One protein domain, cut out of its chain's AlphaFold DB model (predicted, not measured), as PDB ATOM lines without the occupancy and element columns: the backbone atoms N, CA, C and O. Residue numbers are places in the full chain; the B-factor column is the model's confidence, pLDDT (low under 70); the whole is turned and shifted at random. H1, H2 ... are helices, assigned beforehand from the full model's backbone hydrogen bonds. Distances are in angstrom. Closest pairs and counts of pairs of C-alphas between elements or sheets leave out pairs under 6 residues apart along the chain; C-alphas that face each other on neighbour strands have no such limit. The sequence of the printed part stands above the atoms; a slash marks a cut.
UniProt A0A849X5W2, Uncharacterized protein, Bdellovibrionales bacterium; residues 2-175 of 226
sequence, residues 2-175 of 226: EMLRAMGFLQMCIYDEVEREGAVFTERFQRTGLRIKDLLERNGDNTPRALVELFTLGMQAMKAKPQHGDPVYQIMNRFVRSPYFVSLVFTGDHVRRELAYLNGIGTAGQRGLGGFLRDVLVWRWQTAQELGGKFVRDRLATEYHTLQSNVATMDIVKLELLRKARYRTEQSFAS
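This is residues 2 to 175 of the 226 residues of an uncharacterized protein of Bdellovibrionales bacterium (UniProt A0A849X5W2). One very long helix, H7, makes the long axis of a rod, and five other helices, H1 to H5, pack on parts of its length. H5 runs back along its first part, with little H6 at the turn, H3 crosses it farther along with short H4 beside that crossing, and the hairpin of H1 and H2 packs on its later part; residues 166 to 175 stick out beyond. The printed part has 174 residues with seven named helices, H1 to H7 in order, and no named strand: all helix. The whole is extended, with a radius of gyration of the C-alphas of 24.6 A and spans of 96 by 29 by 20 A.

Start at the hub, H7, residues 113 to 174, which touches five other helices. Its residues 114 to 135 touch H5, residues 83 to 104, at a shallow tilt of 24 degrees, opposite ways; the closest C-alphas, of Leu 88 and Ala 128, are 5.5 A apart. H6, residues 106 to 109, is close to H7 but not clearly touching, with C-alphas of Gly 109 and Gly 115 at 6.5 A. Look next at residues 129 to 137 of H7, which touch H3, residues 48 to 63; the two are only just about perpendicular, at 72 degrees, and the closest C-alphas, of Leu 51 and Gly 133, are 4.1 A apart. H4, residues 71 to 76, touches H3, with C-alphas of Ala 61 and Tyr 73 at 5.2 A, and only just touches H7, with 3 pairs of C-alphas within 8 A, the closest being Met 76 and Leu 140 at 7.3 A. Farther along, H1, residues 2 to 11, and H2, residues 15 to 42, form a helical hairpin, closest at the C-alphas of Ala 6 and Val 18, 4.6 A. With H7 they make an up and down bundle, each helix running against the one before it; the closest C-alphas of H2 and H7, of Gly 22 and Met 154, are 6.8 A apart. H1 and H5 are apart. Every O i to N i+4 pair is within hydrogen-bond range in H1, H3, H4 and H7, against 23 of 24 in H2 and 16 of 18 in H5; H6 is too short for such a pair.

Find C-alpha 113 at (41.004, -58.157, 4.988); from there H7 runs 90.8 A to C-alpha 174 at (56.863, 17.620, -42.546). H2 measures 39.6 A, H5 31.4 A, H3 22.6 A, H1 14.3 A, H4 8.6 A and H6 5.6 A. H1 begins at C-alpha 2, (58.807, -15.318, -30.501).

The C-alphas farthest apart, of Thr 107 and Ser 175, are 95.9 A apart. The printed part has no cut and no long link. The mean pLDDT of the printed part is 86.6; look for values under 70 at residues 108 to 110, 168 to 169 and 171 to 175.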
ATOM      1  N   GLU A   2      59.382 -16.240 -29.521       74.56
ATOM      2  CA  GLU A   2      58.807 -15.318 -30.501       74.56
ATOM      3  C   GLU A   2      58.540 -13.918 -29.913       74.56
ATOM      4  O   GLU A   2      59.008 -12.923 -30.450       74.56
ATOM      5  N   MET A   3      57.903 -13.828 -28.739       75.75
ATOM      6  CA  MET A   3      57.663 -12.544 -28.059       75.75
ATOM      7  C   MET A   3      58.956 -11.813 -27.664       75.75
ATOM      8  O   MET A   3      59.082 -10.617 -27.903       75.75
ATOM      9  N   LEU A   4      59.934 -12.522 -27.090       77.75
ATOM     10  CA  LEU A   4      61.221 -11.926 -26.711       77.75
ATOM     11  C   LEU A   4      62.006 -11.466 -27.943       77.75
ATOM     12  O   LEU A   4      62.638 -10.416 -27.909       77.75
ATOM     13  N   ARG A   5      61.926 -12.219 -29.050       79.00
ATOM     14  CA  ARG A   5      62.500 -11.802 -30.335       79.00
ATOM     15  C   ARG A   5      61.832 -10.538 -30.858       79.00
ATOM     16  O   ARG A   5      62.544  -9.612 -31.221       79.00
ATOM     17  N   ALA A   6      60.501 -10.470 -30.832       79.75
ATOM     18  CA  ALA A   6      59.757  -9.283 -31.244       79.75
ATOM     19  C   ALA A   6      60.133  -8.056 -30.393       79.75
ATOM     20  O   ALA A   6      60.389  -6.989 -30.940       79.75
ATOM     21  N   MET A   7      60.261  -8.207 -29.070       77.44
ATOM     22  CA  MET A   7      60.736  -7.125 -28.196       77.44
ATOM     23  C   MET A   7      62.178  -6.707 -28.515       77.44
ATOM     24  O   MET A   7      62.470  -5.515 -28.561       77.44
ATOM     25  N   GLY A   8      63.070  -7.664 -28.786       79.31
ATOM     26  CA  GLY A   8      64.442  -7.368 -29.202       79.31
ATOM     27  C   GLY A   8      64.503  -6.626 -30.541       79.31
ATOM     28  O   GLY A   8      65.220  -5.637 -30.669       79.31
ATOM     29  N   PHE A   9      63.714  -7.045 -31.534       81.25
ATOM     30  CA  PHE A   9      63.614  -6.345 -32.818       81.25
ATOM     31  C   PHE A   9      63.024  -4.944 -32.673       81.25
ATOM     32  O   PHE A   9      63.496  -4.026 -33.341       81.25
ATOM     33  N   LEU A  10      62.072  -4.753 -31.755       78.69
ATOM     34  CA  LEU A  10      61.523  -3.436 -31.445       78.69
ATOM     35  C   LEU A  10      62.601  -2.505 -30.874       78.69
ATOM     36  O   LEU A  10      62.702  -1.362 -31.307       78.69
ATOM     37  N   GLN A  11      63.437  -3.000 -29.954       76.12
ATOM     38  CA  GLN A  11      64.559  -2.233 -29.393       76.12
ATOM     39  C   GLN A  11      65.632  -1.887 -30.437       76.12
ATOM     40  O   GLN A  11      66.253  -0.831 -30.352       76.12
ATOM     41  N   MET A  12      65.826  -2.754 -31.435       73.50
ATOM     42  CA  MET A  12      66.731  -2.522 -32.570       73.50
ATOM     43  C   MET A  12      66.083  -1.729 -33.722       73.50
ATOM     44  O   MET A  12      66.734  -1.499 -34.740       73.50
ATOM     45  N   CYS A  13      64.815  -1.323 -33.584       73.94
ATOM     46  CA  CYS A  13      64.031  -0.601 -34.595       73.94
ATOM     47  C   CYS A  13      63.866  -1.365 -35.929       73.94
ATOM     48  O   CYS A  13      63.686  -0.758 -36.982       73.94
ATOM     49  N   ILE A  14      63.916  -2.701 -35.897       79.94
ATOM     50  CA  ILE A  14      63.725  -3.569 -37.071       79.94
ATOM     51  C   ILE A  14      62.239  -3.943 -37.160       79.94
ATOM     52  O   ILE A  14      61.838  -5.058 -36.823       79.94
ATOM     53  N   TYR A  15      61.405  -2.981 -37.555       79.88
ATOM     54  CA  TYR A  15      59.945  -3.088 -37.454       79.88
ATOM     55  C   TYR A  15      59.335  -4.210 -38.314       79.88
ATOM     56  O   TYR A  15      58.417  -4.883 -37.849       79.88
ATOM     57  N   ASP A  16      59.888  -4.488 -39.497       80.44
ATOM     58  CA  ASP A  16      59.387  -5.555 -40.381       80.44
ATOM     59  C   ASP A  16      59.485  -6.945 -39.726       80.44
ATOM     60  O   ASP A  16      58.589  -7.786 -39.848       80.44
ATOM     61  N   GLU A  17      60.565  -7.193 -38.977       82.19
ATOM     62  CA  GLU A  17      60.751  -8.459 -38.260       82.19
ATOM     63  C   GLU A  17      59.879  -8.526 -36.996       82.19
ATOM     64  O   GLU A  17      59.420  -9.609 -36.627       82.19
ATOM     65  N   VAL A  18      59.578  -7.385 -36.357       82.75
ATOM     66  CA  VAL A  18      58.585  -7.323 -35.267       82.75
ATOM     67  C   VAL A  18      57.211  -7.746 -35.780       82.75
ATOM     68  O   VAL A  18      56.544  -8.557 -35.134       82.75
ATOM     69  N   GLU A  19      56.786  -7.230 -36.935       84.31
ATOM     70  CA  GLU A  19      55.488  -7.565 -37.525       84.31
ATOM     71  C   GLU A  19      55.412  -9.049 -37.904       84.31
ATOM     72  O   GLU A  19      54.452  -9.734 -37.534       84.31
ATOM     73  N   ARG A  20      56.457  -9.579 -38.553       88.00
ATOM     74  CA  ARG A  20      56.540 -11.000 -38.917       88.00
ATOM     75  C   ARG A  20      56.470 -11.910 -37.689       88.00
ATOM     76  O   ARG A  20      55.647 -12.828 -37.655       88.00
ATOM     77  N   GLU A  21      57.304 -11.676 -36.678       86.56
ATOM     78  CA  GLU A  21      57.313 -12.493 -35.455       86.56
ATOM     79  C   GLU A  21      56.001 -12.337 -34.665       86.56
ATOM     80  O   GLU A  21      55.476 -13.313 -34.122       86.56
ATOM     81  N   GLY A  22      55.417 -11.135 -34.649       85.19
ATOM     82  CA  GLY A  22      54.122 -10.860 -34.028       85.19
ATOM     83  C   GLY A  22      52.958 -11.593 -34.703       85.19
ATOM     84  O   GLY A  22      52.063 -12.101 -34.016       85.19
ATOM     85  N   ALA A  23      52.972 -11.703 -36.033       86.50
ATOM     86  CA  ALA A  23      51.988 -12.462 -36.801       86.50
ATOM     87  C   ALA A  23      52.100 -13.969 -36.526       86.50
ATOM     88  O   ALA A  23      51.099 -14.600 -36.172       86.50
ATOM     89  N   VAL A  24      53.318 -14.523 -36.575       88.00
ATOM     90  CA  VAL A  24      53.588 -15.937 -36.251       88.00
ATOM     91  C   VAL A  24      53.138 -16.271 -34.828       88.00
ATOM     92  O   VAL A  24      52.485 -17.294 -34.595       88.00
ATOM     93  N   PHE A  25      53.435 -15.393 -33.866       86.88
ATOM     94  CA  PHE A  25      52.992 -15.559 -32.485       86.88
ATOM     95  C   PHE A  25      51.464 -15.575 -32.379       86.88
ATOM     96  O   PHE A  25      50.907 -16.468 -31.742       86.88
ATOM     97  N   THR A  26      50.788 -14.621 -33.026       85.31
ATOM     98  CA  THR A  26      49.324 -14.488 -32.977       85.31
ATOM     99  C   THR A  26      48.646 -15.729 -33.565       85.31
ATOM    100  O   THR A  26      47.728 -16.281 -32.960       85.31
ATOM    101  N   GLU A  27      49.131 -16.220 -34.705       87.56
ATOM    102  CA  GLU A  27      48.585 -17.400 -35.376       87.56
ATOM    103  C   GLU A  27      48.751 -18.677 -34.534       87.56
ATOM    104  O   GLU A  27      47.803 -19.450 -34.344       87.56
ATOM    105  N   ARG A  28      49.952 -18.895 -33.982       85.88
ATOM    106  CA  ARG A  28      50.235 -20.047 -33.117       85.88
ATOM    107  C   ARG A  28      49.442 -19.973 -31.815       85.88
ATOM    108  O   ARG A  28      48.920 -20.998 -31.357       85.88
ATOM    109  N   PHE A  29      49.339 -18.777 -31.235       85.25
ATOM    110  CA  PHE A  29      48.567 -18.530 -30.027       85.25
ATOM    111  C   PHE A  29      47.089 -18.815 -30.255       85.25
ATOM    112  O   PHE A  29      46.518 -19.570 -29.482       85.25
ATOM    113  N   GLN A  30      46.464 -18.272 -31.303       84.56
ATOM    114  CA  GLN A  30      45.028 -18.452 -31.529       84.56
ATOM    115  C   GLN A  30      44.672 -19.934 -31.638       84.56
ATOM    116  O   GLN A  30      43.773 -20.411 -30.947       84.56
ATOM    117  N   ARG A  31      45.439 -20.699 -32.425       86.94
ATOM    118  CA  ARG A  31      45.203 -22.139 -32.585       86.94
ATOM    119  C   ARG A  31      45.404 -22.918 -31.287       86.94
ATOM    120  O   ARG A  31      44.608 -23.796 -30.965       86.94
ATOM    121  N   THR A  32      46.458 -22.613 -30.536       88.69
ATOM    122  CA  THR A  32      46.790 -23.353 -29.309       88.69
ATOM    123  C   THR A  32      45.897 -22.939 -28.139       88.69
ATOM    124  O   THR A  32      45.360 -23.787 -27.433       88.69
ATOM    125  N   GLY A  33      45.689 -21.639 -27.966       89.38
ATOM    126  CA  GLY A  33      44.875 -21.038 -26.918       89.38
ATOM    127  C   GLY A  33      43.406 -21.434 -27.017       89.38
ATOM    128  O   GLY A  33      42.826 -21.783 -25.996       89.38
ATOM    129  N   LEU A  34      42.824 -21.482 -28.224       90.12
ATOM    130  CA  LEU A  34      41.454 -21.976 -28.413       90.12
ATOM    131  C   LEU A  34      41.311 -23.443 -28.001       90.12
ATOM    132  O   LEU A  34      40.338 -23.793 -27.342       90.12
ATOM    133  N   ARG A  35      42.293 -24.292 -28.330       91.69
ATOM    134  CA  ARG A  35      42.277 -25.710 -27.934       91.69
ATOM    135  C   ARG A  35      42.407 -25.888 -26.424       91.69
ATOM    136  O   ARG A  35      41.713 -26.722 -25.861       91.69
ATOM    137  N   ILE A  36      43.272 -25.114 -25.766       91.56
ATOM    138  CA  ILE A  36      43.395 -25.156 -24.300       91.56
ATOM    139  C   ILE A  36      42.120 -24.636 -23.637       91.56
ATOM    140  O   ILE A  36      41.651 -25.244 -22.682       91.56
ATOM    141  N   LYS A  37      41.546 -23.548 -24.158       92.31
ATOM    142  CA  LYS A  37      40.287 -22.985 -23.670       92.31
ATOM    143  C   LYS A  37      39.154 -24.006 -23.763       92.31
ATOM    144  O   LYS A  37      38.533 -24.292 -22.751       92.31
ATOM    145  N   ASP A  38      38.946 -24.599 -24.936       92.44
ATOM    146  CA  ASP A  38      37.927 -25.632 -25.163       92.44
ATOM    147  C   ASP A  38      38.135 -26.844 -24.241       92.44
ATOM    148  O   ASP A  38      37.190 -27.368 -23.659       92.44
ATOM    149  N   LEU A  39      39.386 -27.246 -24.015       91.25
ATOM    150  CA  LEU A  39      39.719 -28.330 -23.097       91.25
ATOM    151  C   LEU A  39      39.412 -27.987 -21.631       91.25
ATOM    152  O   LEU A  39      38.914 -28.846 -20.902       91.25
ATOM    153  N   LEU A  40      39.689 -26.752 -21.206       91.12
ATOM    154  CA  LEU A  40      39.369 -26.252 -19.867       91.12
ATOM    155  C   LEU A  40      37.864 -26.046 -19.671       91.12
ATOM    156  O   LEU A  40      37.378 -26.301 -18.579       91.12
ATOM    157  N   GLU A  41      37.130 -25.624 -20.701       91.44
ATOM    158  CA  GLU A  41      35.673 -25.449 -20.652       91.44
ATOM    159  C   GLU A  41      34.955 -26.803 -20.602       91.44
ATOM    160  O   GLU A  41      34.103 -27.011 -19.742       91.44
ATOM    161  N   ARG A  42      35.359 -27.767 -21.442       88.94
ATOM    162  CA  ARG A  42      34.814 -29.140 -21.421       88.94
ATOM    163  C   ARG A  42      35.067 -29.863 -20.102       88.94
ATOM    164  O   ARG A  42      34.250 -30.677 -19.690       88.94
ATOM    165  N   ASN A  43      36.193 -29.568 -19.454       87.62
ATOM    166  CA  ASN A  43      36.581 -30.151 -18.168       87.62
ATOM    167  C   ASN A  43      36.478 -29.144 -17.010       87.62
ATOM    168  O   ASN A  43      37.179 -29.279 -16.003       87.62
ATOM    169  N   GLY A  44      35.643 -28.110 -17.163       77.69
ATOM    170  CA  GLY A  44      35.476 -27.058 -16.159       77.69
ATOM    171  C   GLY A  44      34.791 -27.574 -14.897       77.69
ATOM    172  O   GLY A  44      35.105 -27.142 -13.785       77.69
ATOM    173  N   ASP A  45      33.917 -28.565 -15.060       80.81
ATOM    174  CA  ASP A  45      33.216 -29.186 -13.951       80.81
ATOM    175  C   ASP A  45      34.173 -30.040 -13.111       80.81
ATOM    176  O   ASP A  45      34.919 -30.872 -13.625       80.81
ATOM    177  N   ASN A  46      34.095 -29.915 -11.781       81.56
ATOM    178  CA  ASN A  46      34.810 -30.773 -10.820       81.56
ATOM    179  C   ASN A  46      34.268 -32.220 -10.794       81.56
ATOM    180  O   ASN A  46      34.309 -32.888  -9.761       81.56
ATOM    181  N   THR A  47      33.707 -32.709 -11.902       89.88
ATOM    182  CA  THR A  47      33.199 -34.074 -11.969       89.88
ATOM    183  C   THR A  47      34.371 -35.058 -11.987       89.88
ATOM    184  O   THR A  47      35.362 -34.827 -12.687       89.88
ATOM    185  N   PRO A  48      34.267 -36.199 -11.283       88.62
ATOM    186  CA  PRO A  48      35.319 -37.214 -11.292       88.62
ATOM    187  C   PRO A  48      35.697 -37.676 -12.705       88.62
ATOM    188  O   PRO A  48      36.866 -37.923 -12.983       88.62
ATOM    189  N   ARG A  49      34.730 -37.733 -13.635       90.19
ATOM    190  CA  ARG A  49      34.973 -38.118 -15.035       90.19
ATOM    191  C   ARG A  49      35.895 -37.135 -15.759       90.19
ATOM    192  O   ARG A  49      36.890 -37.575 -16.324       90.19
ATOM    193  N   ALA A  50      35.616 -35.834 -15.676       91.50
ATOM    194  CA  ALA A  50      36.449 -34.799 -16.289       91.50
ATOM    195  C   ALA A  50      37.877 -34.798 -15.715       91.50
ATOM    196  O   ALA A  50      38.866 -34.713 -16.444       91.50
ATOM    197  N   LEU A  51      38.014 -34.973 -14.395       93.25
ATOM    198  CA  LEU A  51      39.327 -35.055 -13.751       93.25
ATOM    199  C   LEU A  51      40.113 -36.290 -14.213       93.25
ATOM    200  O   LEU A  51      41.305 -36.186 -14.508       93.25
ATOM    201  N   VAL A  52      39.456 -37.445 -14.331       93.69
ATOM    202  CA  VAL A  52      40.083 -38.663 -14.856       93.69
ATOM    203  C   VAL A  52      40.515 -38.472 -16.311       93.69
ATOM    204  O   VAL A  52      41.631 -38.857 -16.659       93.69
ATOM    205  N   GLU A  53      39.702 -37.834 -17.156       93.56
ATOM    206  CA  GLU A  53      40.077 -37.526 -18.542       93.56
ATOM    207  C   GLU A  53      41.335 -36.649 -18.604       93.56
ATOM    208  O   GLU A  53      42.314 -37.019 -19.260       93.56
ATOM    209  N   LEU A  54      41.383 -35.557 -17.838       93.75
ATOM    210  CA  LEU A  54      42.565 -34.694 -17.750       93.75
ATOM    211  C   LEU A  54      43.800 -35.429 -17.223       93.75
ATOM    212  O   LEU A  54      44.912 -35.219 -17.717       93.75
ATOM    213  N   PHE A  55      43.621 -36.313 -16.245       94.88
ATOM    214  CA  PHE A  55      44.704 -37.142 -15.736       94.88
ATOM    215  C   PHE A  55      45.244 -38.088 -16.814       94.88
ATOM    216  O   PHE A  55      46.460 -38.168 -17.011       94.88
ATOM    217  N   THR A  56      44.365 -38.765 -17.561       93.94
ATOM    218  CA  THR A  56      44.779 -39.655 -18.658       93.94
ATOM    219  C   THR A  56      45.496 -38.896 -19.768       93.94
ATOM    220  O   THR A  56      46.519 -39.369 -20.268       93.94
ATOM    221  N   LEU A  57      45.035 -37.689 -20.094       93.88
ATOM    222  CA  LEU A  57      45.710 -36.804 -21.031       93.88
ATOM    223  C   LEU A  57      47.101 -36.408 -20.520       93.88
ATOM    224  O   LEU A  57      48.075 -36.467 -21.267       93.88
ATOM    225  N   GLY A  58      47.221 -36.069 -19.233       94.31
ATOM    226  CA  GLY A  58      48.503 -35.772 -18.593       94.31
ATOM    227  C   GLY A  58      49.474 -36.950 -18.644       94.31
ATOM    228  O   GLY A  58      50.650 -36.775 -18.962       94.31
ATOM    229  N   MET A  59      48.980 -38.171 -18.424       94.44
ATOM    230  CA  MET A  59      49.769 -39.395 -18.580       94.44
ATOM    231  C   MET A  59      50.236 -39.617 -20.024       94.44
ATOM    232  O   MET A  59      51.382 -40.016 -20.240       94.44
ATOM    233  N   GLN A  60      49.369 -39.382 -21.012       93.44
ATOM    234  CA  GLN A  60      49.720 -39.494 -22.432       93.44
ATOM    235  C   GLN A  60      50.775 -38.454 -22.820       93.44
ATOM    236  O   GLN A  60      51.780 -38.806 -23.438       93.44
ATOM    237  N   ALA A  61      50.606 -37.206 -22.376       93.62
ATOM    238  CA  ALA A  61      51.570 -36.136 -22.595       93.62
ATOM    239  C   ALA A  61      52.933 -36.453 -21.959       93.62
ATOM    240  O   ALA A  61      53.960 -36.248 -22.600       93.62
ATOM    241  N   MET A  62      52.949 -37.018 -20.744       92.56
ATOM    242  CA  MET A  62      54.177 -37.432 -20.054       92.56
ATOM    243  C   MET A  62      54.938 -38.525 -20.817       92.56
ATOM    244  O   MET A  62      56.168 -38.490 -20.877       92.56
ATOM    245  N   LYS A  63      54.218 -39.492 -21.406       90.38
ATOM    246  CA  LYS A  63      54.803 -40.562 -22.235       90.38
ATOM    247  C   LYS A  63      55.269 -40.062 -23.601       90.38
ATOM    248  O   LYS A  63      56.171 -40.652 -24.193       90.38
ATOM    249  N   ALA A  64      54.653 -39.001 -24.116       91.25
ATOM    250  CA  ALA A  64      55.043 -38.402 -25.379       91.25
ATOM    251  C   ALA A  64      56.428 -37.734 -25.288       91.25
ATOM    252  O   ALA A  64      56.911 -37.323 -24.227       91.25
ATOM    253  N   LYS A  65      57.087 -37.607 -26.446       88.06
ATOM    254  CA  LYS A  65      58.347 -36.860 -26.556       88.06
ATOM    255  C   LYS A  65      58.106 -35.378 -26.208       88.06
ATOM    256  O   LYS A  65      57.051 -34.861 -26.563       88.06
ATOM    257  N   PRO A  66      59.080 -34.670 -25.602       79.62
ATOM    258  CA  PRO A  66      58.932 -33.249 -25.266       79.62
ATOM    259  C   PRO A  66      58.575 -32.370 -26.474       79.62
ATOM    260  O   PRO A  66      57.735 -31.483 -26.377       79.62
ATOM    261  N   GLN A  67      59.182 -32.655 -27.630       77.44
ATOM    262  CA  GLN A  67      58.909 -31.981 -28.902       77.44
ATOM    263  C   GLN A  67      57.828 -32.728 -29.696       77.44
ATOM    264  O   GLN A  67      58.038 -33.145 -30.834       77.44
ATOM    265  N   HIS A  68      56.683 -32.987 -29.065       83.81
ATOM    266  CA  HIS A  68      55.552 -33.600 -29.756       83.81
ATOM    267  C   HIS A  68      54.943 -32.625 -30.776       83.81
ATOM    268  O   HIS A  68      55.019 -31.413 -30.588       83.81
ATOM    269  N   GLY A  69      54.329 -33.140 -31.846       83.38
ATOM    270  CA  GLY A  69      53.692 -32.301 -32.871       83.38
ATOM    271  C   GLY A  69      52.482 -31.517 -32.352       83.38
ATOM    272  O   GLY A  69      52.191 -30.439 -32.863       83.38
ATOM    273  N   ASP A  70      51.805 -32.018 -31.312       87.62
ATOM    274  CA  ASP A  70      50.685 -31.307 -30.695       87.62
ATOM    275  C   ASP A  70      51.181 -30.192 -29.748       87.62
ATOM    276  O   ASP A  70      51.840 -30.494 -28.744       87.62
ATOM    277  N   PRO A  71      50.840 -28.912 -29.999       86.50
ATOM    278  CA  PRO A  71      51.223 -27.808 -29.122       86.50
ATOM    279  C   PRO A  71      50.635 -27.923 -27.706       86.50
ATOM    280  O   PRO A  71      51.254 -27.446 -26.755       86.50
ATOM    281  N   VAL A  72      49.495 -28.600 -27.525       89.19
ATOM    282  CA  VAL A  72      48.929 -28.845 -26.188       89.19
ATOM    283  C   VAL A  72      49.862 -29.750 -25.387       89.19
ATOM    284  O   VAL A  72      50.166 -29.463 -24.231       89.19
ATOM    285  N   TYR A  73      50.407 -30.798 -26.010       92.19
ATOM    286  CA  TYR A  73      51.348 -31.703 -25.345       92.19
ATOM    287  C   TYR A  73      52.685 -31.025 -25.061       92.19
ATOM    288  O   TYR A  73      53.310 -31.341 -24.051       92.19
ATOM    289  N   GLN A  74      53.124 -30.093 -25.911       89.12
ATOM    290  CA  GLN A  74      54.320 -29.289 -25.641       89.12
ATOM    291  C   GLN A  74      54.150 -28.467 -24.356       89.12
ATOM    292  O   GLN A  74      55.055 -28.440 -23.525       89.12
ATOM    293  N   ILE A  75      52.978 -27.856 -24.158       89.31
ATOM    294  CA  ILE A  75      52.667 -27.083 -22.946       89.31
ATOM    295  C   ILE A  75      52.535 -28.008 -21.737       89.31
ATOM    296  O   ILE A  75      53.157 -27.763 -20.705       89.31
ATOM    297  N   MET A  76      51.798 -29.111 -21.871       91.62
ATOM    298  CA  MET A  76      51.623 -30.078 -20.785       91.62
ATOM    299  C   MET A  76      52.953 -30.668 -20.313       91.62
ATOM    300  O   MET A  76      53.189 -30.768 -19.109       91.62
ATOM    301  N   ASN A  77      53.861 -30.986 -21.242       91.69
ATOM    302  CA  ASN A  77      55.186 -31.529 -20.935       91.69
ATOM    303  C   ASN A  77      56.024 -30.647 -19.999       91.69
ATOM    304  O   ASN A  77      56.927 -31.168 -19.343       91.69
ATOM    305  N   ARG A  78      55.707 -29.349 -19.881       90.12
ATOM    306  CA  ARG A  78      56.381 -28.424 -18.961       90.12
ATOM    307  C   ARG A  78      56.095 -28.737 -17.491       90.12
ATOM    308  O   ARG A  78      56.961 -28.499 -16.658       90.12
ATOM    309  N   PHE A  79      54.920 -29.283 -17.163       92.88
ATOM    310  CA  PHE A  79      54.504 -29.505 -15.770       92.88
ATOM    311  C   PHE A  79      54.133 -30.957 -15.431       92.88
ATOM    312  O   PHE A  79      54.259 -31.356 -14.270       92.88
ATOM    313  N   VAL A  80      53.726 -31.788 -16.398       94.19
ATOM    314  CA  VAL A  80      53.389 -33.210 -16.140       94.19
ATOM    315  C   VAL A  80      54.610 -34.048 -15.749       94.19
ATOM    316  O   VAL A  80      54.470 -35.130 -15.203       94.19
ATOM    317  N   ARG A  81      55.828 -33.552 -15.979       92.69
ATOM    318  CA  ARG A  81      57.074 -34.208 -15.542       92.69
ATOM    319  C   ARG A  81      57.515 -33.790 -14.139       92.69
ATOM    320  O   ARG A  81      58.587 -34.183 -13.690       92.69
ATOM    321  N   SER A  82      56.710 -32.980 -13.453       93.81
ATOM    322  CA  SER A  82      56.985 -32.595 -12.072       93.81
ATOM    323  C   SER A  82      56.997 -33.828 -11.152       93.81
ATOM    324  O   SER A  82      56.190 -34.741 -11.356       93.81
ATOM    325  N   PRO A  83      57.848 -33.852 -10.105       94.44
ATOM    326  CA  PRO A  83      57.913 -34.974  -9.163       94.44
ATOM    327  C   PRO A  83      56.551 -35.334  -8.559       94.44
ATOM    328  O   PRO A  83      56.258 -36.504  -8.323       94.44
ATOM    329  N   TYR A  84      55.698 -34.326  -8.361       93.88
ATOM    330  CA  TYR A  84      54.340 -34.497  -7.861       93.88
ATOM    331  C   TYR A  84      53.448 -35.290  -8.825       93.88
ATOM    332  O   TYR A  84      52.843 -36.276  -8.426       93.88
ATOM    333  N   PHE A  85      53.371 -34.908 -10.104       95.19
ATOM    334  CA  PHE A  85      52.520 -35.640 -11.048       95.19
ATOM    335  C   PHE A  85      53.067 -37.041 -11.329       95.19
ATOM    336  O   PHE A  85      52.316 -38.012 -11.391       95.19
ATOM    337  N   VAL A  86      54.389 -37.160 -11.431       94.88
ATOM    338  CA  VAL A  86      55.070 -38.437 -11.651       94.88
ATOM    339  C   VAL A  86      54.774 -39.431 -10.519       94.88
ATOM    340  O   VAL A  86      54.485 -40.595 -10.795       94.88
ATOM    341  N   SER A  87      54.760 -38.990  -9.256       94.12
ATOM    342  CA  SER A  87      54.430 -39.865  -8.121       94.12
ATOM    343  C   SER A  87      52.971 -40.341  -8.138       94.12
ATOM    344  O   SER A  87      52.694 -41.499  -7.804       94.12
ATOM    345  N   LEU A  88      52.036 -39.505  -8.601       93.94
ATOM    346  CA  LEU A  88      50.635 -39.896  -8.797       93.94
ATOM    347  C   LEU A  88      50.498 -40.968  -9.883       93.94
ATOM    348  O   LEU A  88      49.776 -41.949  -9.700       93.94
ATOM    349  N   VAL A  89      51.236 -40.834 -10.988       94.06
ATOM    350  CA  VAL A  89      51.245 -41.848 -12.051       94.06
ATOM    351  C   VAL A  89      51.844 -43.164 -11.551       94.06
ATOM    352  O   VAL A  89      51.245 -44.222 -11.760       94.06
ATOM    353  N   PHE A  90      52.968 -43.115 -10.830       93.44
ATOM    354  CA  PHE A  90      53.584 -44.314 -10.256       93.44
ATOM    355  C   PHE A  90      52.710 -44.992  -9.203       93.44
ATOM    356  O   PHE A  90      52.707 -46.219  -9.120       93.44
ATOM    357  N   THR A  91      51.907 -44.235  -8.452       92.56
ATOM    358  CA  THR A  91      50.916 -44.811  -7.528       92.56
ATOM    359  C   THR A  91      49.988 -45.788  -8.256       92.56
ATOM    360  O   THR A  91      49.685 -46.853  -7.725       92.56
ATOM    361  N   GLY A  92      49.620 -45.503  -9.507       90.31
ATOM    362  CA  GLY A  92      48.838 -46.419 -10.338       90.31
ATOM    363  C   GLY A  92      49.554 -47.707 -10.729       90.31
ATOM    364  O   GLY A  92      48.911 -48.748 -10.872       90.31
ATOM    365  N   ASP A  93      50.870 -47.660 -10.922       91.12
ATOM    366  CA  ASP A  93      51.671 -48.856 -11.194       91.12
ATOM    367  C   ASP A  93      51.845 -49.697  -9.924       91.12
ATOM    368  O   ASP A  93      51.728 -50.921  -9.985       91.12
ATOM    369  N   HIS A  94      52.053 -49.059  -8.767       93.62
ATOM    370  CA  HIS A  94      52.115 -49.738  -7.469       93.62
ATOM    371  C   HIS A  94      50.789 -50.426  -7.129       93.62
ATOM    372  O   HIS A  94      50.779 -51.629  -6.876       93.62
ATOM    373  N   VAL A  95      49.666 -49.710  -7.245       93.12
ATOM    374  CA  VAL A  95      48.327 -50.269  -7.012       93.12
ATOM    375  C   VAL A  95      48.053 -51.458  -7.935       93.12
ATOM    376  O   VAL A  95      47.547 -52.482  -7.484       93.12
ATOM    377  N   ARG A  96      48.425 -51.378  -9.221       90.88
ATOM    378  CA  ARG A  96      48.248 -52.502 -10.158       90.88
ATOM    379  C   ARG A  96      49.049 -53.740  -9.758       90.88
ATOM    380  O   ARG A  96      48.527 -54.848  -9.868       90.88
ATOM    381  N   ARG A  97      50.285 -53.572  -9.278       93.12
ATOM    382  CA  ARG A  97      51.112 -54.687  -8.780       93.12
ATOM    383  C   ARG A  97      50.526 -55.299  -7.509       93.12
ATOM    384  O   ARG A  97      50.450 -56.520  -7.412       93.12
ATOM    385  N   GLU A  98      50.070 -54.471  -6.574       91.38
ATOM    386  CA  GLU A  98      49.457 -54.927  -5.320       91.38
ATOM    387  C   GLU A  98      48.128 -55.656  -5.569       91.38
ATOM    388  O   GLU A  98      47.900 -56.729  -5.015       91.38
ATOM    389  N   LEU A  99      47.289 -55.158  -6.484       89.12
ATOM    390  CA  LEU A  99      46.065 -55.847  -6.905       89.12
ATOM    391  C   LEU A  99      46.358 -57.189  -7.589       89.12
ATOM    392  O   LEU A  99      45.653 -58.166  -7.342       89.12
ATOM    393  N   ALA A 100      47.392 -57.261  -8.432       89.81
ATOM    394  CA  ALA A 100      47.806 -58.517  -9.054       89.81
ATOM    395  C   ALA A 100      48.274 -59.543  -8.009       89.81
ATOM    396  O   ALA A 100      47.912 -60.715  -8.100       89.81
ATOM    397  N   TYR A 101      49.009 -59.094  -6.986       89.38
ATOM    398  CA  TYR A 101      49.415 -59.934  -5.860       89.38
ATOM    399  C   TYR A 101      48.206 -60.451  -5.069       89.38
ATOM    400  O   TYR A 101      48.093 -61.654  -4.852       89.38
ATOM    401  N   LEU A 102      47.251 -59.578  -4.721       86.62
ATOM    402  CA  LEU A 102      46.022 -59.975  -4.020       86.62
ATOM    403  C   LEU A 102      45.188 -60.984  -4.823       86.62
ATOM    404  O   LEU A 102      44.660 -61.938  -4.251       86.62
ATOM    405  N   ASN A 103      45.112 -60.816  -6.145       84.44
ATOM    406  CA  ASN A 103      44.425 -61.761  -7.027       84.44
ATOM    407  C   ASN A 103      45.128 -63.130  -7.087       84.44
ATOM    408  O   ASN A 103      44.456 -64.147  -7.254       84.44
ATOM    409  N   GLY A 104      46.452 -63.173  -6.910       86.00
ATOM    410  CA  GLY A 104      47.233 -64.414  -6.859       86.00
ATOM    411  C   GLY A 104      46.996 -65.263  -5.603       86.00
ATOM    412  O   GLY A 104      47.231 -66.467  -5.632       86.00
ATOM    413  N   ILE A 105      46.484 -64.671  -4.517       83.31
ATOM    414  CA  ILE A 105      46.231 -65.346  -3.225       83.31
ATOM    415  C   ILE A 105      44.888 -66.120  -3.226       83.31
ATOM    416  O   ILE A 105      44.547 -66.822  -2.273       83.31
ATOM    417  N   GLY A 106      44.103 -66.039  -4.306       76.06
ATOM    418  CA  GLY A 106      42.840 -66.769  -4.446       76.06
ATOM    419  C   GLY A 106      41.728 -66.236  -3.531       76.06
ATOM    420  O   GLY A 106      41.607 -65.034  -3.302       76.06
ATOM    421  N   THR A 107      40.878 -67.118  -2.995       70.62
ATOM    422  CA  THR A 107      39.673 -66.732  -2.228       70.62
ATOM    423  C   THR A 107      39.972 -66.018  -0.908       70.62
ATOM    424  O   THR A 107      39.137 -65.246  -0.436       70.62
ATOM    425  N   ALA A 108      41.158 -66.230  -0.325       65.56
ATOM    426  CA  ALA A 108      41.614 -65.516   0.870       65.56
ATOM    427  C   ALA A 108      41.938 -64.036   0.580       65.56
ATOM    428  O   ALA A 108      41.763 -63.188   1.450       65.56
ATOM    429  N   GLY A 109      42.319 -63.710  -0.660       66.38
ATOM    430  CA  GLY A 109      42.494 -62.332  -1.127       66.38
ATOM    431  C   GLY A 109      41.179 -61.606  -1.431       66.38
ATOM    432  O   GLY A 109      41.177 -60.391  -1.593       66.38
ATOM    433  N   GLN A 110      40.048 -62.319  -1.493       68.38
ATOM    434  CA  GLN A 110      38.753 -61.758  -1.901       68.38
ATOM    435  C   GLN A 110      37.777 -61.511  -0.741       68.38
ATOM    436  O   GLN A 110      36.760 -60.852  -0.938       68.38
ATOM    437  N   ARG A 111      38.046 -62.039   0.461       78.06
ATOM    438  CA  ARG A 111      37.148 -61.930   1.625       78.06
ATOM    439  C   ARG A 111      37.875 -61.358   2.841       78.06
ATOM    440  O   ARG A 111      39.086 -61.505   2.976       78.06
ATOM    441  N   GLY A 112      37.127 -60.703   3.729       84.62
ATOM    442  CA  GLY A 112      37.677 -60.085   4.938       84.62
ATOM    443  C   GLY A 112      38.707 -59.000   4.611       84.62
ATOM    444  O   GLY A 112      38.419 -58.083   3.842       84.62
ATOM    445  N   LEU A 113      39.917 -59.127   5.165       84.56
ATOM    446  CA  LEU A 113      41.004 -58.157   4.988       84.56
ATOM    447  C   LEU A 113      41.415 -57.974   3.517       84.56
ATOM    448  O   LEU A 113      41.697 -56.853   3.114       84.56
ATOM    449  N   GLY A 114      41.416 -59.038   2.704       83.81
ATOM    450  CA  GLY A 114      41.777 -58.942   1.283       83.81
ATOM    451  C   GLY A 114      40.780 -58.110   0.467       83.81
ATOM    452  O   GLY A 114      41.181 -57.299  -0.368       83.81
ATOM    453  N   GLY A 115      39.485 -58.237   0.780       85.00
ATOM    454  CA  GLY A 115      38.430 -57.399   0.200       85.00
ATOM    455  C   GLY A 115      38.579 -55.933   0.608       85.00
ATOM    456  O   GLY A 115      38.613 -55.059  -0.251       85.00
ATOM    457  N   PHE A 116      38.794 -55.674   1.902       89.06
ATOM    458  CA  PHE A 116      39.062 -54.322   2.399       89.06
ATOM    459  C   PHE A 116      40.305 -53.692   1.750       89.06
ATOM    460  O   PHE A 116      40.256 -52.547   1.308       89.06
ATOM    461  N   LEU A 117      41.414 -54.433   1.636       89.75
ATOM    462  CA  LEU A 117      42.629 -53.955   0.968       89.75
ATOM    463  C   LEU A 117      42.365 -53.606  -0.497       89.75
ATOM    464  O   LEU A 117      42.846 -52.584  -0.977       89.75
ATOM    465  N   ARG A 118      41.573 -54.415  -1.205       89.00
ATOM    466  CA  ARG A 118      41.164 -54.107  -2.576       89.00
ATOM    467  C   ARG A 118      40.377 -52.800  -2.648       89.00
ATOM    468  O   ARG A 118      40.680 -51.983  -3.515       89.00
ATOM    469  N   ASP A 119      39.423 -52.586  -1.749       91.31
ATOM    470  CA  ASP A 119      38.628 -51.355  -1.710       91.31
ATOM    471  C   ASP A 119      39.509 -50.132  -1.421       91.31
ATOM    472  O   ASP A 119      39.410 -49.119  -2.115       91.31
ATOM    473  N   VAL A 120      40.451 -50.251  -0.478       93.50
ATOM    474  CA  VAL A 120      41.442 -49.205  -0.177       93.50
ATOM    475  C   VAL A 120      42.329 -48.907  -1.387       93.50
ATOM    476  O   VAL A 120      42.611 -47.743  -1.671       93.50
ATOM    477  N   LEU A 121      42.763 -49.928  -2.128       92.25
ATOM    478  CA  LEU A 121      43.591 -49.756  -3.325       92.25
ATOM    479  C   LEU A 121      42.830 -49.094  -4.472       92.25
ATOM    480  O   LEU A 121      43.376 -48.218  -5.146       92.25
ATOM    481  N   VAL A 122      41.570 -49.478  -4.677       92.25
ATOM    482  CA  VAL A 122      40.685 -48.842  -5.660       92.25
ATOM    483  C   VAL A 122      40.446 -47.383  -5.286       92.25
ATOM    484  O   VAL A 122      40.617 -46.512  -6.139       92.25
ATOM    485  N   TRP A 123      40.135 -47.104  -4.020       93.25
ATOM    486  CA  TRP A 123      39.963 -45.745  -3.514       93.25
ATOM    487  C   TRP A 123      41.233 -44.909  -3.705       93.25
ATOM    488  O   TRP A 123      41.183 -43.836  -4.301       93.25
ATOM    489  N   ARG A 124      42.400 -45.434  -3.310       94.31
ATOM    490  CA  ARG A 124      43.696 -44.762  -3.485       94.31
ATOM    491  C   ARG A 124      43.966 -44.423  -4.948       94.31
ATOM    492  O   ARG A 124      44.485 -43.347  -5.240       94.31
ATOM    493  N   TRP A 125      43.630 -45.330  -5.865       94.12
ATOM    494  CA  TRP A 125      43.782 -45.080  -7.294       94.12
ATOM    495  C   TRP A 125      42.837 -43.987  -7.793       94.12
ATOM    496  O   TRP A 125      43.295 -43.066  -8.463       94.12
ATOM    497  N   GLN A 126      41.558 -44.038  -7.421       93.50
ATOM    498  CA  GLN A 126      40.581 -43.003  -7.769       93.50
ATOM    499  C   GLN A 126      41.023 -41.628  -7.258       93.50
ATOM    500  O   GLN A 126      41.090 -40.674  -8.028       93.50
ATOM    501  N   THR A 127      41.446 -41.540  -5.994       93.81
ATOM    502  CA  THR A 127      41.966 -40.298  -5.412       93.81
ATOM    503  C   THR A 127      43.211 -39.798  -6.147       93.81
ATOM    504  O   THR A 127      43.331 -38.603  -6.404       93.81
ATOM    505  N   ALA A 128      44.133 -40.684  -6.541       94.25
ATOM    506  CA  ALA A 128      45.308 -40.287  -7.319       94.25
ATOM    507  C   ALA A 128      44.929 -39.705  -8.693       94.25
ATOM    508  O   ALA A 128      45.521 -38.712  -9.120       94.25
ATOM    509  N   GLN A 129      43.925 -40.284  -9.363       94.69
ATOM    510  CA  GLN A 129      43.409 -39.769 -10.634       94.69
ATOM    511  C   GLN A 129      42.732 -38.406 -10.465       94.69
ATOM    512  O   GLN A 129      42.999 -37.497 -11.243       94.69
ATOM    513  N   GLU A 130      41.903 -38.232  -9.436       94.00
ATOM    514  CA  GLU A 130      41.219 -36.964  -9.160       94.00
ATOM    515  C   GLU A 130      42.209 -35.844  -8.818       94.00
ATOM    516  O   GLU A 130      42.146 -34.752  -9.390       94.00
ATOM    517  N   LEU A 131      43.176 -36.122  -7.937       94.56
ATOM    518  CA  LEU A 131      44.230 -35.173  -7.572       94.56
ATOM    519  C   LEU A 131      45.125 -34.832  -8.765       94.56
ATOM    520  O   LEU A 131      45.498 -33.672  -8.949       94.56
ATOM    521  N   GLY A 132      45.462 -35.827  -9.586       94.88
ATOM    522  CA  GLY A 132      46.256 -35.631 -10.791       94.88
ATOM    523  C   GLY A 132      45.506 -34.838 -11.858       94.88
ATOM    524  O   GLY A 132      46.085 -33.942 -12.469       94.88
ATOM    525  N   GLY A 133      44.213 -35.103 -12.036       94.62
ATOM    526  CA  GLY A 133      43.329 -34.351 -12.922       94.62
ATOM    527  C   GLY A 133      43.204 -32.892 -12.504       94.62
ATOM    528  O   GLY A 133      43.400 -31.995 -13.324       94.62
ATOM    529  N   LYS A 134      42.977 -32.646 -11.207       94.69
ATOM    530  CA  LYS A 134      42.923 -31.294 -10.638       94.69
ATOM    531  C   LYS A 134      44.242 -30.557 -10.842       94.69
ATOM    532  O   LYS A 134      44.243 -29.417 -11.296       94.69
ATOM    533  N   PHE A 135      45.367 -31.223 -10.586       95.19
ATOM    534  CA  PHE A 135      46.689 -30.654 -10.832       95.19
ATOM    535  C   PHE A 135      46.887 -30.256 -12.298       95.19
ATOM    536  O   PHE A 135      47.326 -29.140 -12.570       95.19
ATOM    537  N   VAL A 136      46.552 -31.141 -13.243       95.31
ATOM    538  CA  VAL A 136      46.673 -30.851 -14.679       95.31
ATOM    539  C   VAL A 136      45.797 -29.666 -15.061       95.31
ATOM    540  O   VAL A 136      46.277 -28.765 -15.744       95.31
ATOM    541  N   ARG A 137      44.548 -29.627 -14.590       94.38
ATOM    542  CA  ARG A 137      43.634 -28.515 -14.847       94.38
ATOM    543  C   ARG A 137      44.183 -27.194 -14.328       94.38
ATOM    544  O   ARG A 137      44.260 -26.233 -15.083       94.38
ATOM    545  N   ASP A 138      44.567 -27.150 -13.056       94.06
ATOM    546  CA  ASP A 138      44.998 -25.917 -12.401       94.06
ATOM    547  C   ASP A 138      46.291 -25.391 -13.064       94.06
ATOM    548  O   ASP A 138      46.444 -24.189 -13.299       94.06
ATOM    549  N   ARG A 139      47.197 -26.295 -13.471       94.94
ATOM    550  CA  ARG A 139      48.395 -25.938 -14.247       94.94
ATOM    551  C   ARG A 139      48.072 -25.472 -15.663       94.94
ATOM    552  O   ARG A 139      48.631 -24.466 -16.086       94.94
ATOM    553  N   LEU A 140      47.158 -26.132 -16.375       93.44
ATOM    554  CA  LEU A 140      46.702 -25.685 -17.695       93.44
ATOM    555  C   LEU A 140      46.031 -24.314 -17.636       93.44
ATOM    556  O   LEU A 140      46.309 -23.476 -18.488       93.44
ATOM    557  N   ALA A 141      45.196 -24.066 -16.628       93.56
ATOM    558  CA  ALA A 141      44.571 -22.768 -16.403       93.56
ATOM    559  C   ALA A 141      45.626 -21.684 -16.141       93.56
ATOM    560  O   ALA A 141      45.573 -20.613 -16.741       93.56
ATOM    561  N   THR A 142      46.635 -21.984 -15.317       94.06
ATOM    562  CA  THR A 142      47.764 -21.071 -15.073       94.06
ATOM    563  C   THR A 142      48.510 -20.746 -16.371       94.06
ATOM    564  O   THR A 142      48.685 -19.576 -16.699       94.06
ATOM    565  N   GLU A 143      48.896 -21.763 -17.148       91.06
ATOM    566  CA  GLU A 143      49.587 -21.569 -18.430       91.06
ATOM    567  C   GLU A 143      48.720 -20.798 -19.433       91.06
ATOM    568  O   GLU A 143      49.227 -19.953 -20.166       91.06
ATOM    569  N   TYR A 144      47.407 -21.038 -19.448       92.19
ATOM    570  CA  TYR A 144      46.462 -20.302 -20.282       92.19
ATOM    571  C   TYR A 144      46.387 -18.816 -19.902       92.19
ATOM    572  O   TYR A 144      46.428 -17.961 -20.785       92.19
ATOM    573  N   HIS A 145      46.354 -18.483 -18.610       91.81
ATOM    574  CA  HIS A 145      46.405 -17.092 -18.156       91.81
ATOM    575  C   HIS A 145      47.739 -16.416 -18.495       91.81
ATOM    576  O   HIS A 145      47.746 -15.276 -18.962       91.81
ATOM    577  N   THR A 146      48.867 -17.114 -18.344       90.44
ATOM    578  CA  THR A 146      50.176 -16.607 -18.792       90.44
ATOM    579  C   THR A 146      50.187 -16.358 -20.298       90.44
ATOM    580  O   THR A 146      50.662 -15.324 -20.762       90.44
ATOM    581  N   LEU A 147      49.620 -17.279 -21.077       88.88
ATOM    582  CA  LEU A 147      49.465 -17.140 -22.518       88.88
ATOM    583  C   LEU A 147      48.621 -15.901 -22.871       88.88
ATOM    584  O   LEU A 147      49.037 -15.124 -23.729       88.88
ATOM    585  N   GLN A 148      47.486 -15.674 -22.205       89.12
ATOM    586  CA  GLN A 148      46.664 -14.471 -22.401       89.12
ATOM    587  C   GLN A 148      47.422 -13.182 -22.070       89.12
ATOM    588  O   GLN A 148      47.351 -12.213 -22.824       89.12
ATOM    589  N   SER A 149      48.179 -13.176 -20.971       89.19
ATOM    590  CA  SER A 149      49.005 -12.027 -20.593       89.19
ATOM    591  C   SER A 149      50.046 -11.706 -21.668       89.19
ATOM    592  O   SER A 149      50.193 -10.544 -22.036       89.19
ATOM    593  N   ASN A 150      50.695 -12.723 -22.243       88.00
ATOM    594  CA  ASN A 150      51.663 -12.534 -23.325       88.00
ATOM    595  C   ASN A 150      51.024 -11.954 -24.598       88.00
ATOM    596  O   ASN A 150      51.673 -11.198 -25.318       88.00
ATOM    597  N   VAL A 151      49.758 -12.281 -24.885       87.75
ATOM    598  CA  VAL A 151      49.019 -11.661 -25.999       87.75
ATOM    599  C   VAL A 151      48.781 -10.188 -25.748       87.75
ATOM    600  O   VAL A 151      49.089  -9.387 -26.622       87.75
ATOM    601  N   ALA A 152      48.333  -9.823 -24.547       87.25
ATOM    602  CA  ALA A 152      48.172  -8.417 -24.195       87.25
ATOM    603  C   ALA A 152      49.497  -7.649 -24.343       87.25
ATOM    604  O   ALA A 152      49.515  -6.534 -24.861       87.25
ATOM    605  N   THR A 153      50.631  -8.252 -23.966       86.88
ATOM    606  CA  THR A 153      51.942  -7.628 -24.195       86.88
ATOM    607  C   THR A 153      52.291  -7.512 -25.678       86.88
ATOM    608  O   THR A 153      52.838  -6.492 -26.093       86.88
ATOM    609  N   MET A 154      51.958  -8.509 -26.500       85.44
ATOM    610  CA  MET A 154      52.152  -8.424 -27.949       85.44
ATOM    611  C   MET A 154      51.297  -7.313 -28.577       85.44
ATOM    612  O   MET A 154      51.762  -6.618 -29.478       85.44
ATOM    613  N   ASP A 155      50.078  -7.098 -28.089       86.06
ATOM    614  CA  ASP A 155      49.222  -6.005 -28.557       86.06
ATOM    615  C   ASP A 155      49.805  -4.633 -28.190       86.06
ATOM    616  O   ASP A 155      49.792  -3.722 -29.016       86.06
ATOM    617  N   ILE A 156      50.415  -4.497 -27.008       88.12
ATOM    618  CA  ILE A 156      51.171  -3.290 -26.632       88.12
ATOM    619  C   ILE A 156      52.348  -3.066 -27.594       88.12
ATOM    620  O   ILE A 156      52.526  -1.957 -28.093       88.12
ATOM    621  N   VAL A 157      53.119  -4.112 -27.910       83.62
ATOM    622  CA  VAL A 157      54.225  -4.032 -28.884       83.62
ATOM    623  C   VAL A 157      53.723  -3.573 -30.258       83.62
ATOM    624  O   VAL A 157      54.347  -2.714 -30.881       83.62
ATOM    625  N   LYS A 158      52.573  -4.085 -30.716       85.44
ATOM    626  CA  LYS A 158      51.941  -3.644 -31.970       85.44
ATOM    627  C   LYS A 158      51.516  -2.177 -31.917       85.44
ATOM    628  O   LYS A 158      51.723  -1.461 -32.891       85.44
ATOM    629  N   LEU A 159      50.948  -1.711 -30.806       86.75
ATOM    630  CA  LEU A 159      50.569  -0.304 -30.642       86.75
ATOM    631  C   LEU A 159      51.786   0.625 -30.682       86.75
ATOM    632  O   LEU A 159      51.730   1.664 -31.339       86.75
ATOM    633  N   GLU A 160      52.892   0.244 -30.045       84.25
ATOM    634  CA  GLU A 160      54.143   1.008 -30.115       84.25
ATOM    635  C   GLU A 160      54.720   1.030 -31.535       84.25
ATOM    636  O   GLU A 160      55.136   2.082 -32.023       84.25
ATOM    637  N   LEU A 161      54.666  -0.099 -32.246       82.38
ATOM    638  CA  LEU A 161      55.045  -0.168 -33.656       82.38
ATOM    639  C   LEU A 161      54.180   0.763 -34.521       82.38
ATOM    640  O   LEU A 161      54.719   1.545 -35.302       82.38
ATOM    641  N   LEU A 162      52.856   0.757 -34.339       81.06
ATOM    642  CA  LEU A 162      51.937   1.652 -35.055       81.06
ATOM    643  C   LEU A 162      52.190   3.126 -34.727       81.06
ATOM    644  O   LEU A 162      52.139   3.978 -35.615       81.06
ATOM    645  N   ARG A 163      52.495   3.444 -33.465       81.62
ATOM    646  CA  ARG A 163      52.844   4.801 -33.034       81.62
ATOM    647  C   ARG A 163      54.123   5.287 -33.715       81.62
ATOM    648  O   ARG A 163      54.161   6.422 -34.189       81.62
ATOM    649  N   LYS A 164      55.148   4.434 -33.804       79.50
ATOM    650  CA  LYS A 164      56.405   4.739 -34.504       79.50
ATOM    651  C   LYS A 164      56.207   4.860 -36.015       79.50
ATOM    652  O   LYS A 164      56.717   5.807 -36.608       79.50
ATOM    653  N   ALA A 165      55.412   3.980 -36.621       76.00
ATOM    654  CA  ALA A 165      55.058   4.066 -38.036       76.00
ATOM    655  C   ALA A 165      54.320   5.376 -38.355       76.00
ATOM    656  O   ALA A 165      54.674   6.071 -39.303       76.00
ATOM    657  N   ARG A 166      53.351   5.768 -37.516       76.31
ATOM    658  CA  ARG A 166      52.653   7.054 -37.637       76.31
ATOM    659  C   ARG A 166      53.616   8.237 -37.552       76.31
ATOM    660  O   ARG A 166      53.536   9.124 -38.395       76.31
ATOM    661  N   TYR A 167      54.526   8.235 -36.578       76.94
ATOM    662  CA  TYR A 167      55.533   9.287 -36.427       76.94
ATOM    663  C   TYR A 167      56.440   9.409 -37.659       76.94
ATOM    664  O   TYR A 167      56.683  10.520 -38.117       76.94
ATOM    665  N   ARG A 168      56.882   8.283 -38.244       68.69
ATOM    666  CA  ARG A 168      57.663   8.273 -39.496       68.69
ATOM    667  C   ARG A 168      56.890   8.926 -40.636       68.69
ATOM    668  O   ARG A 168      57.440   9.765 -41.341       68.69
ATOM    669  N   THR A 169      55.616   8.575 -40.788       65.94
ATOM    670  CA  THR A 169      54.752   9.168 -41.808       65.94
ATOM    671  C   THR A 169      54.599  10.674 -41.578       65.94
ATOM    672  O   THR A 169      54.880  11.453 -42.483       65.94
ATOM    673  N   GLU A 170      54.248  11.109 -40.366       71.69
ATOM    674  CA  GLU A 170      54.103  12.533 -40.018       71.69
ATOM    675  C   GLU A 170      55.406  13.328 -40.232       71.69
ATOM    676  O   GLU A 170      55.360  14.420 -40.797       71.69
ATOM    677  N   GLN A 171      56.567  12.768 -39.866       65.12
ATOM    678  CA  GLN A 171      57.867  13.375 -40.164       65.12
ATOM    679  C   GLN A 171      58.132  13.452 -41.665       65.12
ATOM    680  O   GLN A 171      58.471  14.527 -42.140       65.12
ATOM    681  N   SER A 172      57.920  12.373 -42.423       59.66
ATOM    682  CA  SER A 172      58.142  12.364 -43.876       59.66
ATOM    683  C   SER A 172      57.272  13.379 -44.630       59.66
ATOM    684  O   SER A 172      57.676  13.882 -45.673       59.66
ATOM    685  N   PHE A 173      56.097  13.725 -44.091       59.44
ATOM    686  CA  PHE A 173      55.249  14.794 -44.622       59.44
ATOM    687  C   PHE A 173      55.722  16.197 -44.214       59.44
ATOM    688  O   PHE A 173      55.508  17.151 -44.960       59.44
ATOM    689  N   ALA A 174      56.340  16.345 -43.038       59.47
ATOM    690  CA  ALA A 174      56.863  17.620 -42.546       59.47
ATOM    691  C   ALA A 174      58.240  17.969 -43.143       59.47
ATOM    692  O   ALA A 174      58.529  19.136 -43.409       59.47
ATOM    693  N   SER A 175      59.087  16.968 -43.376       53.59
ATOM    694  CA  SER A 175      60.372  17.101 -44.049       53.59
ATOM    695  C   SER A 175      60.192  16.756 -45.527       53.59
ATOM    696  O   SER A 175      60.233  15.592 -45.901       53.59
TER     697      SER A 175